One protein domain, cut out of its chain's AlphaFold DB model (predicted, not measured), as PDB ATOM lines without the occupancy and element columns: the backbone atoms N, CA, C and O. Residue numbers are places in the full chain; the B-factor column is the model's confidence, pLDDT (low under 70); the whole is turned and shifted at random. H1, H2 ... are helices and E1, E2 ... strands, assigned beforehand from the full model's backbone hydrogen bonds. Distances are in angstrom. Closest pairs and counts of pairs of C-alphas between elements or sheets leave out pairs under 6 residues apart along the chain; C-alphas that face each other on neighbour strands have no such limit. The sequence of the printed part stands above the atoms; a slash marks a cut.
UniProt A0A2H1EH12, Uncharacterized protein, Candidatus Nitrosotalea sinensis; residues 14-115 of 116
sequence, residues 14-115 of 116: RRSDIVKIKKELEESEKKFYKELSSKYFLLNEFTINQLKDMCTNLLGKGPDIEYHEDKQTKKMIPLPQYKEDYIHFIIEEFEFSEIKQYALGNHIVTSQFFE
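This is residues 14 to 115 of the 116 residues of an uncharacterized protein of Candidatus Nitrosotalea sinensis (UniProt A0A2H1EH12). A small core of helices, made by the last turns of H1 together with H2, H3 and H4, has two arms that open as a wide V: the rest of the long helix H1 and the thin hairpin of E1 and E2. Residues 14 to 34 of H1 stick out free, and short H5 is near H4 at the edge of the core. The printed part has 102 residues, with five named helices and two named strands in the order H1, H2, E1, E2, H3, H4, H5; it is mostly helix, and its one sheet is the antiparallel pair E1 - E2. It is only just loose, close to extended, with a radius of gyration of the C-alphas of 19.0 A, and its flat outline spans 66 by 38 by 19 A.

H1 is residues 14 to 43, 43.2 A from first to last C-alpha, beginning with C-alpha 14 at (81.656, -24.103, 41.185). H2 is residues 48 to 59, 16.2 A long. E1 is residues 67 to 69 and E2 residues 76 to 78, with C-alpha 69 at (26.670, -10.893, 51.037). H3 is residues 83 to 93, 15.6 A long, and H4 is residues 96 to 105, 14.2 A long. H5 is residues 111 to 114, ending with C-alpha 114 at (46.934, -46.054, 31.431).

H1 touches H3 with residues 36 to 43 alone, opposite ways at a steep tilt of 43 degrees; the closest C-alphas are those of Leu 43 and Ile 87, 6.3 A apart. H1 touches H4 with residues 35 to 43 alone, the same way at a shallow tilt of 22 degrees; the closest C-alphas, of Lys 39 and Phe 96, are 5.7 A apart. H2 and H3 touch, the same way at a shallow tilt of 25 degrees, with the closest C-alphas, of Ile 48 and Lys 83, 5.4 A apart. The helix packing is only just mostly aligned, with 2 of these 3 pairs at a shallow tilt. H3 and H4 are only just apart, their closest C-alphas 8.3 A from each other. H4 and H5 are close but not clearly touching, the closest C-alphas being those of Leu 104 and Ser 111 at 6.9 A. E1 and E2 form an antiparallel hairpin at 146 degrees, with N 68 and O 77 within hydrogen-bond range at 2.9 A and N 77 and O 68 at 2.8 A; both strands are apart from H1. In H1, H2, H3 and H4 every O i to N i+4 pair is within hydrogen-bond range; H5 is too short for such a pair.

The C-alphas of Ser 16 and Thr 73, the two farthest apart, are 65.7 A from each other. The printed part has no cut and no long link. The mean pLDDT of the printed part is 89.8, and residues 14 to 16 are under 70.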
ATOM      1  N   ARG A  14      82.863 -24.862  40.814       61.09
ATOM      2  CA  ARG A  14      81.656 -24.103  41.185       61.09
ATOM      3  C   ARG A  14      80.676 -23.978  40.020       61.09
ATOM      4  O   ARG A  14      79.473 -24.109  40.225       61.09
ATOM      5  N   ARG A  15      81.167 -23.773  38.792       64.25
ATOM      6  CA  ARG A  15      80.320 -23.753  37.586       64.25
ATOM      7  C   ARG A  15      79.709 -25.121  37.285       64.25
ATOM      8  O   ARG A  15      78.528 -25.184  36.954       64.25
ATOM      9  N   SER A  16      80.477 -26.200  37.435       69.50
ATOM     10  CA  SER A  16      79.997 -27.582  37.277       69.50
ATOM     11  C   SER A  16      78.871 -27.915  38.263       69.50
ATOM     12  O   SER A  16      77.840 -28.460  37.864       69.50
ATOM     13  N   ASP A  17      79.019 -27.515  39.526       70.00
ATOM     14  CA  ASP A  17      78.011 -27.755  40.559       70.00
ATOM     15  C   ASP A  17      76.741 -26.919  40.334       70.00
ATOM     16  O   ASP A  17      75.635 -27.445  40.437       70.00
ATOM     17  N   ILE A  18      76.869 -25.655  39.906       74.56
ATOM     18  CA  ILE A  18      75.715 -24.816  39.531       74.56
ATOM     19  C   ILE A  18      74.945 -25.419  38.345       74.56
ATOM     20  O   ILE A  18      73.714 -25.413  38.342       74.56
ATOM     21  N   VAL A  19      75.642 -25.966  37.342       78.69
ATOM     22  CA  VAL A  19      75.001 -26.619  36.185       78.69
ATOM     23  C   VAL A  19      74.263 -27.893  36.600       78.69
ATOM     24  O   VAL A  19      73.155 -28.127  36.117       78.69
ATOM     25  N   LYS A  20      74.824 -28.697  37.515       79.19
ATOM     26  CA  LYS A  20      74.142 -29.881  38.064       79.19
ATOM     27  C   LYS A  20      72.887 -29.500  38.843       79.19
ATOM     28  O   LYS A  20      71.827 -30.032  38.540       79.19
ATOM     29  N   ILE A  21      72.983 -28.525  39.751       78.06
ATOM     30  CA  ILE A  21      71.838 -28.035  40.538       78.06
ATOM     31  C   ILE A  21      70.732 -27.521  39.613       78.06
ATOM     32  O   ILE A  21      69.563 -27.852  39.792       78.06
ATOM     33  N   LYS A  22      71.091 -26.743  38.585       80.19
ATOM     34  CA  LYS A  22      70.116 -26.230  37.619       80.19
ATOM     35  C   LYS A  22      69.428 -27.358  36.844       80.19
ATOM     36  O   LYS A  22      68.218 -27.318  36.663       80.19
ATOM     37  N   LYS A  23      70.181 -28.379  36.431       83.75
ATOM     38  CA  LYS A  23      69.631 -29.545  35.730       83.75
ATOM     39  C   LYS A  23      68.702 -30.370  36.628       83.75
ATOM     40  O   LYS A  23      67.638 -30.782  36.183       83.75
ATOM     41  N   GLU A  24      69.079 -30.580  37.885       81.81
ATOM     42  CA  GLU A  24      68.240 -31.265  38.875       81.81
ATOM     43  C   GLU A  24      66.935 -30.499  39.135       81.81
ATOM     44  O   GLU A  24      65.868 -31.110  39.210       81.81
ATOM     45  N   LEU A  25      66.998 -29.163  39.189       80.19
ATOM     46  CA  LEU A  25      65.824 -28.300  39.317       80.19
ATOM     47  C   LEU A  25      64.899 -28.411  38.094       80.19
ATOM     48  O   LEU A  25      63.704 -28.639  38.252       80.19
ATOM     49  N   GLU A  26      65.447 -28.327  36.879       79.94
ATOM     50  CA  GLU A  26      64.682 -28.468  35.630       79.94
ATOM     51  C   GLU A  26      64.034 -29.862  35.505       79.94
ATOM     52  O   GLU A  26      62.886 -29.997  35.072       79.94
ATOM     53  N   GLU A  27      64.740 -30.923  35.906       81.38
ATOM     54  CA  GLU A  27      64.199 -32.286  35.925       81.38
ATOM     55  C   GLU A  27      63.094 -32.458  36.976       81.38
ATOM     56  O   GLU A  27      62.099 -33.141  36.711       81.38
ATOM     57  N   SER A  28      63.248 -31.831  38.144       73.19
ATOM     58  CA  SER A  28      62.238 -31.780  39.204       73.19
ATOM     59  C   SER A  28      60.974 -31.065  38.733       73.19
ATOM     60  O   SER A  28      59.881 -31.630  38.807       73.19
ATOM     61  N   GLU A  29      61.110 -29.866  38.166       75.69
ATOM     62  CA  GLU A  29      59.989 -29.106  37.610       75.69
ATOM     63  C   GLU A  29      59.272 -29.901  36.521       75.69
ATOM     64  O   GLU A  29      58.050 -30.044  36.542       75.69
ATOM     65  N   LYS A  30      60.018 -30.504  35.592       80.69
ATOM     66  CA  LYS A  30      59.431 -31.323  34.530       80.69
ATOM     67  C   LYS A  30      58.648 -32.519  35.078       80.69
ATOM     68  O   LYS A  30      57.596 -32.851  34.530       80.69
ATOM     69  N   LYS A  31      59.140 -33.175  36.135       78.75
ATOM     70  CA  LYS A  31      58.413 -34.259  36.814       78.75
ATOM     71  C   LYS A  31      57.139 -33.737  37.469       78.75
ATOM     72  O   LYS A  31      56.088 -34.331  37.249       78.75
ATOM     73  N   PHE A  32      57.216 -32.605  38.165       77.00
ATOM     74  CA  PHE A  32      56.065 -31.955  38.786       77.00
ATOM     75  C   PHE A  32      54.984 -31.589  37.759       77.00
ATOM     76  O   PHE A  32      53.834 -31.991  37.911       77.00
ATOM     77  N   TYR A  33      55.340 -30.925  36.654       78.12
ATOM     78  CA  TYR A  33      54.383 -30.585  35.592       78.12
ATOM     79  C   TYR A  33      53.770 -31.828  34.934       78.12
ATOM     80  O   TYR A  33      52.582 -31.845  34.594       78.12
ATOM     81  N   LYS A  34      54.562 -32.893  34.762       84.38
ATOM     82  CA  LYS A  34      54.060 -34.161  34.226       84.38
ATOM     83  C   LYS A  34      53.060 -34.807  35.184       84.38
ATOM     84  O   LYS A  34      52.038 -35.322  34.740       84.38
ATOM     85  N   GLU A  35      53.332 -34.772  36.481       85.88
ATOM     86  CA  GLU A  35      52.416 -35.296  37.486       85.88
ATOM     87  C   GLU A  35      51.134 -34.463  37.561       85.88
ATOM     88  O   GLU A  35      50.048 -35.024  37.462       85.88
ATOM     89  N   LEU A  36      51.250 -33.136  37.630       89.25
ATOM     90  CA  LEU A  36      50.115 -32.216  37.666       89.25
ATOM     91  C   LEU A  36      49.176 -32.421  36.470       89.25
ATOM     92  O   LEU A  36      47.966 -32.573  36.639       89.25
ATOM     93  N   SER A  37      49.738 -32.487  35.261       90.38
ATOM     94  CA  SER A  37      48.953 -32.739  34.047       90.38
ATOM     95  C   SER A  37      48.310 -34.128  34.048       90.38
ATOM     96  O   SER A  37      47.163 -34.260  33.627       90.38
ATOM     97  N   SER A  38      48.992 -35.148  34.578       92.38
ATOM     98  CA  SER A  38      48.436 -36.501  34.710       92.38
ATOM     99  C   SER A  38      47.284 -36.555  35.719       92.38
ATOM    100  O   SER A  38      46.256 -37.167  35.429       92.38
ATOM    101  N   LYS A  39      47.420 -35.887  36.877       94.94
ATOM    102  CA  LYS A  39      46.349 -35.769  37.879       94.94
ATOM    103  C   LYS A  39      45.127 -35.094  37.272       94.94
ATOM    104  O   LYS A  39      44.039 -35.656  37.323       94.94
ATOM    105  N   TYR A  40      45.318 -33.933  36.646       95.38
ATOM    106  CA  TYR A  40      44.221 -33.188  36.036       95.38
ATOM    107  C   TYR A  40      43.519 -34.002  34.944       95.38
ATOM    108  O   TYR A  40      42.293 -34.079  34.918       95.38
ATOM    109  N   PHE A  41      44.292 -34.657  34.070       94.62
ATOM    110  CA  PHE A  41      43.753 -35.494  33.000       94.62
ATOM    111  C   PHE A  41      42.872 -36.625  33.540       94.62
ATOM    112  O   PHE A  41      41.756 -36.804  33.068       94.62
ATOM    113  N   LEU A  42      43.340 -37.345  34.564       95.62
ATOM    114  CA  LEU A  42      42.570 -38.422  35.183       95.62
ATOM    115  C   LEU A  42      41.321 -37.898  35.906       95.62
ATOM    116  O   LEU A  42      40.238 -38.449  35.733       95.62
ATOM    117  N   LEU A  43      41.451 -36.831  36.699       96.94
ATOM    118  CA  LEU A  43      40.334 -36.256  37.459       96.94
ATOM    119  C   LEU A  43      39.251 -35.665  36.556       96.94
ATOM    120  O   LEU A  43      38.082 -35.609  36.938       96.94
ATOM    121  N   ASN A  44      39.602 -35.267  35.335       96.19
ATOM    122  CA  ASN A  44      38.615 -34.809  34.374       96.19
ATOM    123  C   ASN A  44      37.674 -35.930  33.886       96.19
ATOM    124  O   ASN A  44      36.560 -35.630  33.459       96.19
ATOM    125  N   GLU A  45      38.041 -37.204  34.024       96.25
ATOM    126  CA  GLU A  45      37.143 -38.327  33.710       96.25
ATOM    127  C   GLU A  45      36.061 -38.541  34.782       96.25
ATOM    128  O   GLU A  45      35.070 -39.234  34.554       96.25
ATOM    129  N   PHE A  46      36.211 -37.925  35.956       96.94
ATOM    130  CA  PHE A  46      35.260 -38.061  37.049       96.94
ATOM    131  C   PHE A  46      34.051 -37.150  36.812       96.94
ATOM    132  O   PHE A  46      34.154 -36.021  36.324       96.94
ATOM    133  N   THR A  47      32.878 -37.608  37.232       96.69
ATOM    134  CA  THR A  47      31.707 -36.746  37.424       96.69
ATOM    135  C   THR A  47      31.863 -35.904  38.692       96.69
ATOM    136  O   THR A  47      32.590 -36.272  39.613       96.69
ATOM    137  N   ILE A  48      31.125 -34.792  38.796       95.44
ATOM    138  CA  ILE A  48      31.162 -33.945  40.001       95.44
ATOM    139  C   ILE A  48      30.778 -34.714  41.276       95.44
ATOM    140  O   ILE A  48      31.350 -34.469  42.333       95.44
ATOM    141  N   ASN A  49      29.850 -35.671  41.179       95.62
ATOM    142  CA  ASN A  49      29.453 -36.495  42.319       95.62
ATOM    143  C   ASN A  49      30.590 -37.429  42.743       95.62
ATOM    144  O   ASN A  49      30.891 -37.502  43.923       95.62
ATOM    145  N   GLN A  50      31.296 -38.050  41.794       96.50
ATOM    146  CA  GLN A  50      32.453 -38.897  42.109       96.50
ATOM    147  C   GLN A  50      33.603 -38.110  42.750       96.50
ATOM    148  O   GLN A  50      34.272 -38.636  43.634       96.50
ATOM    149  N   LEU A  51      33.821 -36.855  42.339       96.56
ATOM    150  CA  LEU A  51      34.804 -35.975  42.979       96.56
ATOM    151  C   LEU A  51      34.387 -35.619  44.414       96.56
ATOM    152  O   LEU A  51      35.195 -35.719  45.333       96.56
ATOM    153  N   LYS A  52      33.110 -35.273  44.628       95.00
ATOM    154  CA  LYS A  52      32.546 -35.033  45.969       95.00
ATOM    155  C   LYS A  52      32.678 -36.251  46.875       95.00
ATOM    156  O   LYS A  52      33.095 -36.114  48.026       95.00
ATOM    157  N   ASP A  53      32.344 -37.426  46.351       94.88
ATOM    158  CA  ASP A  53      32.439 -38.691  47.071       94.88
ATOM    159  C   ASP A  53      33.894 -38.987  47.431       94.88
ATOM    160  O   ASP A  53      34.172 -39.350  48.567       94.88
ATOM    161  N   MET A  54      34.838 -38.760  46.512       94.12
ATOM    162  CA  MET A  54      36.264 -38.935  46.786       94.12
ATOM    163  C   MET A  54      36.736 -38.025  47.928       94.12
ATOM    164  O   MET A  54      37.330 -38.515  48.887       94.12
ATOM    165  N   CYS A  55      36.416 -36.727  47.876       93.44
ATOM    166  CA  CYS A  55      36.747 -35.779  48.943       93.44
ATOM    167  C   CYS A  55      36.152 -36.208  50.295       93.44
ATOM    168  O   CYS A  55      36.840 -36.248  51.316       93.44
ATOM    169  N   THR A  56      34.874 -36.591  50.298       90.81
ATOM    170  CA  THR A  56      34.149 -36.938  51.527       90.81
ATOM    171  C   THR A  56      34.617 -38.269  52.116       90.81
ATOM    172  O   THR A  56      34.821 -38.364  53.322       90.81
ATOM    173  N   ASN A  57      34.831 -39.288  51.281       87.75
ATOM    174  CA  ASN A  57      35.192 -40.634  51.724       87.75
ATOM    175  C   ASN A  57      36.641 -40.734  52.206       87.75
ATOM    176  O   ASN A  57      36.927 -41.542  53.087       87.75
ATOM    177  N   LEU A  58      37.550 -39.951  51.621       86.50
ATOM    178  CA  LEU A  58      38.978 -40.043  51.923       86.50
ATOM    179  C   LEU A  58      39.447 -38.984  52.930       86.50
ATOM    180  O   LEU A  58      40.255 -39.304  53.798       86.50
ATOM    181  N   LEU A  59      38.934 -37.749  52.855       86.19
ATOM    182  CA  LEU A  59      39.369 -36.640  53.723       86.19
ATOM    183  C   LEU A  59      38.298 -36.181  54.714       86.19
ATOM    184  O   LEU A  59      38.609 -35.435  55.641       86.19
ATOM    185  N   GLY A  60      37.032 -36.559  54.516       89.81
ATOM    186  CA  GLY A  60      35.913 -36.035  55.307       89.81
ATOM    187  C   GLY A  60      35.634 -34.543  55.085       89.81
ATOM    188  O   GLY A  60      34.812 -33.967  55.796       89.81
ATOM    189  N   LYS A  61      36.307 -33.911  54.113       91.75
ATOM    190  CA  LYS A  61      36.179 -32.492  53.747       91.75
ATOM    191  C   LYS A  61      36.321 -32.309  52.235       91.75
ATOM    192  O   LYS A  61      36.946 -33.129  51.570       91.75
ATOM    193  N   GLY A  62      35.742 -31.233  51.708       91.38
ATOM    194  CA  GLY A  62      35.873 -30.804  50.312       91.38
ATOM    195  C   GLY A  62      36.534 -29.425  50.193       91.38
ATOM    196  O   GLY A  62      37.033 -28.921  51.201       91.38
ATOM    197  N   PRO A  63      36.516 -28.814  48.993       94.06
ATOM    198  CA  PRO A  63      36.987 -27.447  48.798       94.06
ATOM    199  C   PRO A  63      36.238 -26.465  49.702       94.06
ATOM    200  O   PRO A  63      35.062 -26.676  50.031       94.06
ATOM    201  N   ASP A  64      36.912 -25.376  50.063       91.75
ATOM    202  CA  ASP A  64      36.326 -24.315  50.872       91.75
ATOM    203  C   ASP A  64      35.094 -23.710  50.186       91.75
ATOM    204  O   ASP A  64      35.021 -23.562  48.962       91.75
ATOM    205  N   ILE A  65      34.083 -23.384  50.992       93.00
ATOM    206  CA  ILE A  65      32.872 -22.724  50.508       93.00
ATOM    207  C   ILE A  65      33.076 -21.226  50.669       93.00
ATOM    208  O   ILE A  65      33.144 -20.710  51.785       93.00
ATOM    209  N   GLU A  66      33.141 -20.525  49.546       92.88
ATOM    210  CA  GLU A  66      33.123 -19.071  49.534       92.88
ATOM    211  C   GLU A  66      31.695 -18.544  49.700       92.88
ATOM    212  O   GLU A  66      30.721 -19.182  49.298       92.88
ATOM    213  N   TYR A  67      31.555 -17.354  50.280       94.62
ATOM    214  CA  TYR A  67      30.259 -16.725  50.525       94.62
ATOM    215  C   TYR A  67      30.264 -15.285  50.027       94.62
ATOM    216  O   TYR A  67      31.259 -14.574  50.161       94.62
ATOM    217  N   HIS A  68      29.121 -14.826  49.524       93.19
ATOM    218  CA  HIS A  68      28.891 -13.417  49.216       93.19
ATOM    219  C   HIS A  68      27.714 -12.871  50.024       93.19
ATOM    220  O   HIS A  68      26.761 -13.589  50.325       93.19
ATOM    221  N   GLU A  69      27.777 -11.587  50.380       95.75
ATOM    222  CA  GLU A  69      26.670 -10.893  51.037       95.75
ATOM    223  C   GLU A  69      25.673 -10.393  49.985       95.75
ATOM    224  O   GLU A  69      26.007  -9.591  49.107       95.75
ATOM    225  N   ASP A  70      24.420 -10.825  50.097       92.50
ATOM    226  CA  ASP A  70      23.323 -10.242  49.338       92.50
ATOM    227  C   ASP A  70      23.050  -8.817  49.840       92.50
ATOM    228  O   ASP A  70      22.668  -8.587  50.989       92.50
ATOM    229  N   LYS A  71      23.213  -7.834  48.950       92.12
ATOM    230  CA  LYS A  71      23.055  -6.410  49.273       92.12
ATOM    231  C   LYS A  71      21.640  -6.040  49.726       92.12
ATOM    232  O   LYS A  71      21.505  -5.066  50.466       92.12
ATOM    233  N   GLN A  72      20.615  -6.768  49.281       93.88
ATOM    234  CA  GLN A  72      19.217  -6.510  49.630       93.88
ATOM    235  C   GLN A  72      18.829  -7.193  50.939       93.88
ATOM    236  O   GLN A  72      18.217  -6.567  51.802       93.88
ATOM    237  N   THR A  73      19.182  -8.470  51.097       92.88
ATOM    238  CA  THR A  73      18.747  -9.265  52.256       92.88
ATOM    239  C   THR A  73      19.749  -9.281  53.408       92.88
ATOM    240  O   THR A  73      19.400  -9.739  54.496       92.88
ATOM    241  N   LYS A  74      20.973  -8.777  53.194       93.50
ATOM    242  CA  LYS A  74      22.085  -8.796  54.160       93.50
ATOM    243  C   LYS A  74      22.477 -10.201  54.627       93.50
ATOM    244  O   LYS A  74      23.098 -10.361  55.674       93.50
ATOM    245  N   LYS A  75      22.111 -11.230  53.857       94.75
ATOM    246  CA  LYS A  75      22.428 -12.632  54.143       94.75
ATOM    247  C   LYS A  75      23.694 -13.061  53.416       94.75
ATOM    248  O   LYS A  75      23.925 -12.653  52.281       94.75
ATOM    249  N   MET A  76      24.463 -13.937  54.057       95.25
ATOM    250  CA  MET A  76      25.578 -14.640  53.425       95.25
ATOM    251  C   MET A  76      25.027 -15.807  52.607       95.25
ATOM    252  O   MET A  76      24.347 -16.678  53.152       95.25
ATOM    253  N   ILE A  77      25.302 -15.815  51.307       93.69
ATOM    254  CA  ILE A  77      24.890 -16.866  50.377       93.69
ATOM    255  C   ILE A  77      26.152 -17.588  49.889       93.69
ATOM    256  O   ILE A  77      27.083 -16.915  49.431       93.69
ATOM    257  N   PRO A  78      26.210 -18.930  49.977       94.12
ATOM    258  CA  PRO A  78      27.348 -19.686  49.474       94.12
ATOM    259  C   PRO A  78      27.444 -19.556  47.954       94.12
ATOM    260  O   PRO A  78      26.433 -19.599  47.247       94.12
ATOM    261  N   LEU A  79      28.663 -19.401  47.452       91.75
ATOM    262  CA  LEU A  79      28.934 -19.480  46.027       91.75
ATOM    263  C   LEU A  79      28.805 -20.938  45.557       91.75
ATOM    264  O   LEU A  79      29.176 -21.861  46.288       91.75
ATOM    265  N   PRO A  80      28.250 -21.169  44.355       92.00
ATOM    266  CA  PRO A  80      28.226 -22.501  43.773       92.00
ATOM    267  C   PRO A  80      29.648 -23.033  43.591       92.00
ATOM    268  O   PRO A  80      30.499 -22.320  43.069       92.00
ATOM    269  N   GLN A  81      29.866 -24.288  43.978       93.44
ATOM    270  CA  GLN A  81      31.102 -25.010  43.688       93.44
ATOM    271  C   GLN A  81      30.956 -25.810  42.394       93.44
ATOM    272  O   GLN A  81      29.960 -26.514  42.184       93.44
ATOM    273  N   TYR A  82      31.973 -25.722  41.552       94.44
ATOM    274  CA  TYR A  82      32.076 -26.358  40.248       94.44
ATOM    275  C   TYR A  82      33.059 -27.520  40.284       94.44
ATOM    276  O   TYR A  82      33.758 -27.750  41.266       94.44
ATOM    277  N   LYS A  83      33.101 -28.288  39.195       95.62
ATOM    278  CA  LYS A  83      33.961 -29.468  39.068       95.62
ATOM    279  C   LYS A  83      35.430 -29.115  39.323       95.62
ATOM    280  O   LYS A  83      36.121 -29.839  40.031       95.62
ATOM    281  N   GLU A  84      35.866 -27.988  38.778       95.19
ATOM    282  CA  GLU A  84      37.225 -27.464  38.851       95.19
ATOM    283  C   GLU A  84      37.674 -27.209  40.295       95.19
ATOM    284  O   GLU A  84      38.816 -27.521  40.624       95.19
ATOM    285  N   ASP A  85      36.777 -26.755  41.177       95.31
ATOM    286  CA  ASP A  85      37.095 -26.528  42.595       95.31
ATOM    287  C   ASP A  85      37.491 -27.837  43.289       95.31
ATOM    288  O   ASP A  85      38.469 -27.897  44.032       95.31
ATOM    289  N   TYR A  86      36.770 -28.924  42.993       96.12
ATOM    290  CA  TYR A  86      37.098 -30.248  43.523       96.12
ATOM    291  C   TYR A  86      38.367 -30.819  42.888       96.12
ATOM    292  O   TYR A  86      39.153 -31.454  43.586       96.12
ATOM    293  N   ILE A  87      38.590 -30.601  41.587       96.31
ATOM    294  CA  ILE A  87      39.814 -31.058  40.914       96.31
ATOM    295  C   ILE A  87      41.043 -30.395  41.539       96.31
ATOM    296  O   ILE A  87      41.996 -31.099  41.865       96.31
ATOM    297  N   HIS A  88      41.027 -29.072  41.726       95.31
ATOM    298  CA  HIS A  88      42.145 -28.355  42.342       95.31
ATOM    299  C   HIS A  88      42.392 -28.825  43.773       95.31
ATOM    300  O   HIS A  88      43.520 -29.180  44.107       95.31
ATOM    301  N   PHE A  89      41.329 -28.941  44.571       95.06
ATOM    302  CA  PHE A  89      41.427 -29.460  45.930       95.06
ATOM    303  C   PHE A  89      42.055 -30.863  45.975       95.06
ATOM    304  O   PHE A  89      42.978 -31.112  46.742       95.06
ATOM    305  N   ILE A  90      41.620 -31.782  45.106       95.69
ATOM    306  CA  ILE A  90      42.166 -33.148  45.064       95.69
ATOM    307  C   ILE A  90      43.627 -33.163  44.587       95.69
ATOM    308  O   ILE A  90      44.420 -33.960  45.080       95.69
ATOM    309  N   ILE A  91      44.003 -32.301  43.638       94.81
ATOM    310  CA  ILE A  91      45.386 -32.203  43.143       94.81
ATOM    311  C   ILE A  91      46.363 -31.829  44.261       94.81
ATOM    312  O   ILE A  91      47.486 -32.348  44.275       94.81
ATOM    313  N   GLU A  92      45.940 -30.924  45.144       92.19
ATOM    314  CA  GLU A  92      46.731 -30.439  46.274       92.19
ATOM    315  C   GLU A  92      46.816 -31.466  47.407       92.19
ATOM    316  O   GLU A  92      47.862 -31.586  48.041       92.19
ATOM    317  N   GLU A  93      45.745 -32.229  47.632       93.50
ATOM    318  CA  GLU A  93      45.625 -33.113  48.797       93.50
ATOM    319  C   GLU A  93      46.067 -34.565  48.533       93.50
ATOM    320  O   GLU A  93      46.423 -35.262  49.480       93.50
ATOM    321  N   PHE A  94      46.067 -35.040  47.279       92.44
ATOM    322  CA  PHE A  94      46.362 -36.445  46.956       92.44
ATOM    323  C   PHE A  94      47.519 -36.626  45.989       92.44
ATOM    324  O   PHE A  94      47.662 -35.897  45.002       92.44
ATOM    325  N   GLU A  95      48.292 -37.689  46.188       91.44
ATOM    326  CA  GLU A  95      49.247 -38.169  45.197       91.44
ATOM    327  C   GLU A  95      48.539 -38.799  43.988       91.44
ATOM    328  O   GLU A  95      47.428 -39.331  44.062       91.44
ATOM    329  N   PHE A  96      49.208 -38.799  42.829       92.00
ATOM    330  CA  PHE A  96      48.645 -39.413  41.620       92.00
ATOM    331  C   PHE A  96      48.354 -40.916  41.793       92.00
ATOM    332  O   PHE A  96      47.410 -41.446  41.203       92.00
ATOM    333  N   SER A  97      49.156 -41.606  42.608       92.06
ATOM    334  CA  SER A  97      49.000 -43.024  42.944       92.06
ATOM    335  C   SER A  97      47.654 -43.307  43.625       92.06
ATOM    336  O   SER A  97      46.955 -44.244  43.232       92.06
ATOM    337  N   GLU A  98      47.263 -42.467  44.581       93.50
ATOM    338  CA  GLU A  98      46.017 -42.567  45.346       93.50
ATOM    339  C   GLU A  98      44.806 -42.290  44.454       93.50
ATOM    340  O   GLU A  98      43.863 -43.084  44.415       93.50
ATOM    341  N   ILE A  99      44.879 -41.226  43.647       94.88
ATOM    342  CA  ILE A  99      43.833 -40.883  42.672       94.88
ATOM    343  C   ILE A  99      43.626 -42.046  41.693       94.88
ATOM    344  O   ILE A  99      42.493 -42.448  41.417       94.88
ATOM    345  N   LYS A 100      44.717 -42.642  41.200       94.56
ATOM    346  CA  LYS A 100      44.671 -43.796  40.298       94.56
ATOM    347  C   LYS A 100      44.020 -45.017  40.946       94.56
ATOM    348  O   LYS A 100      43.189 -45.665  40.309       94.56
ATOM    349  N   GLN A 101      44.392 -45.350  42.180       94.56
ATOM    350  CA  GLN A 101      43.801 -46.481  42.899       94.56
ATOM    351  C   GLN A 101      42.301 -46.279  43.116       94.56
ATOM    352  O   GLN A 101      41.521 -47.194  42.851       94.56
ATOM    353  N   TYR A 102      41.892 -45.071  43.512       95.06
ATOM    354  CA  TYR A 102      40.482 -44.735  43.680       95.06
ATOM    355  C   TYR A 102      39.704 -44.859  42.366       95.06
ATOM    356  O   TYR A 102      38.628 -45.462  42.339       95.06
ATOM    357  N   ALA A 103      40.261 -44.340  41.267       95.38
ATOM    358  CA  ALA A 103      39.631 -44.376  39.950       95.38
ATOM    359  C   ALA A 103      39.397 -45.812  39.451       95.38
ATOM    360  O   ALA A 103      38.338 -46.109  38.897       95.38
ATOM    361  N   LEU A 104      40.362 -46.710  39.677       95.69
ATOM    362  CA  LEU A 104      40.244 -48.124  39.317       95.69
ATOM    363  C   LEU A 104      39.266 -48.868  40.234       95.69
ATOM    364  O   LEU A 104      38.426 -49.622  39.745       95.69
ATOM    365  N   GLY A 105      39.353 -48.646  41.550       94.12
ATOM    366  CA  GLY A 105      38.511 -49.320  42.542       94.12
ATOM    367  C   GLY A 105      37.027 -48.970  42.423       94.12
ATOM    368  O   GLY A 105      36.177 -49.824  42.648       94.12
ATOM    369  N   ASN A 106      36.717 -47.739  42.010       94.25
ATOM    370  CA  ASN A 106      35.345 -47.268  41.799       94.25
ATOM    371  C   ASN A 106      34.879 -47.384  40.339       94.25
ATOM    372  O   ASN A 106      33.832 -46.842  39.990       94.25
ATOM    373  N   HIS A 107      35.645 -48.068  39.479       94.25
ATOM    374  CA  HIS A 107      35.329 -48.265  38.060       94.25
ATOM    375  C   HIS A 107      35.056 -46.963  37.287       94.25
ATOM    376  O   HIS A 107      34.232 -46.928  36.376       94.25
ATOM    377  N   ILE A 108      35.762 -45.890  37.646       93.69
ATOM    378  CA  ILE A 108      35.696 -44.600  36.949       93.69
ATOM    379  C   ILE A 108      36.454 -44.701  35.625       93.69
ATOM    380  O   ILE A 108      35.972 -44.259  34.587       93.69
ATOM    381  N   VAL A 109      37.615 -45.357  35.657       93.19
ATOM    382  CA  VAL A 109      38.400 -45.722  34.473       93.19
ATOM    383  C   VAL A 109      38.802 -47.193  34.540       93.19
ATOM    384  O   VAL A 109      38.792 -47.815  35.604       93.19
ATOM    385  N   THR A 110      39.183 -47.765  33.399       93.06
ATOM    386  CA  THR A 110      39.729 -49.127  33.315       93.06
ATOM    387  C   THR A 110      41.258 -49.109  33.343       93.06
ATOM    388  O   THR A 110      41.884 -48.075  33.120       93.06
ATOM    389  N   SER A 111      41.898 -50.261  33.576       89.62
ATOM    390  CA  SER A 111      43.369 -50.368  33.533       89.62
ATOM    391  C   SER A 111      43.954 -49.937  32.183       89.62
ATOM    392  O   SER A 111      45.001 -49.294  32.150       89.62
ATOM    393  N   GLN A 112      43.223 -50.200  31.093       89.88
ATOM    394  CA  GLN A 112      43.580 -49.829  29.720       89.88
ATOM    395  C   GLN A 112      43.710 -48.314  29.514       89.88
ATOM    396  O   GLN A 112      44.397 -47.879  28.593       89.88
ATOM    397  N   PHE A 113      43.094 -47.498  30.376       89.25
ATOM    398  CA  PHE A 113      43.233 -46.041  30.341       89.25
ATOM    399  C   PHE A 113      44.699 -45.590  30.468       89.25
ATOM    400  O   PHE A 113      45.081 -44.568  29.908       89.25
ATOM    401  N   PHE A 114      45.528 -46.371  31.168       85.56
ATOM    402  CA  PHE A 114      46.934 -46.054  31.431       85.56
ATOM    403  C   PHE A 114      47.921 -46.762  30.490       85.56
ATOM    404  O   PHE A 114      49.126 -46.621  30.676       85.56
ATOM    405  N   GLU A 115      47.438 -47.546  29.525       80.62
ATOM    406  CA  GLU A 115      48.273 -48.348  28.612       80.62
ATOM    407  C   GLU A 115      48.610 -47.619  27.295       80.62
ATOM    408  O   GLU A 115      49.212 -48.213  26.402       80.62
TER     409      GLU A 115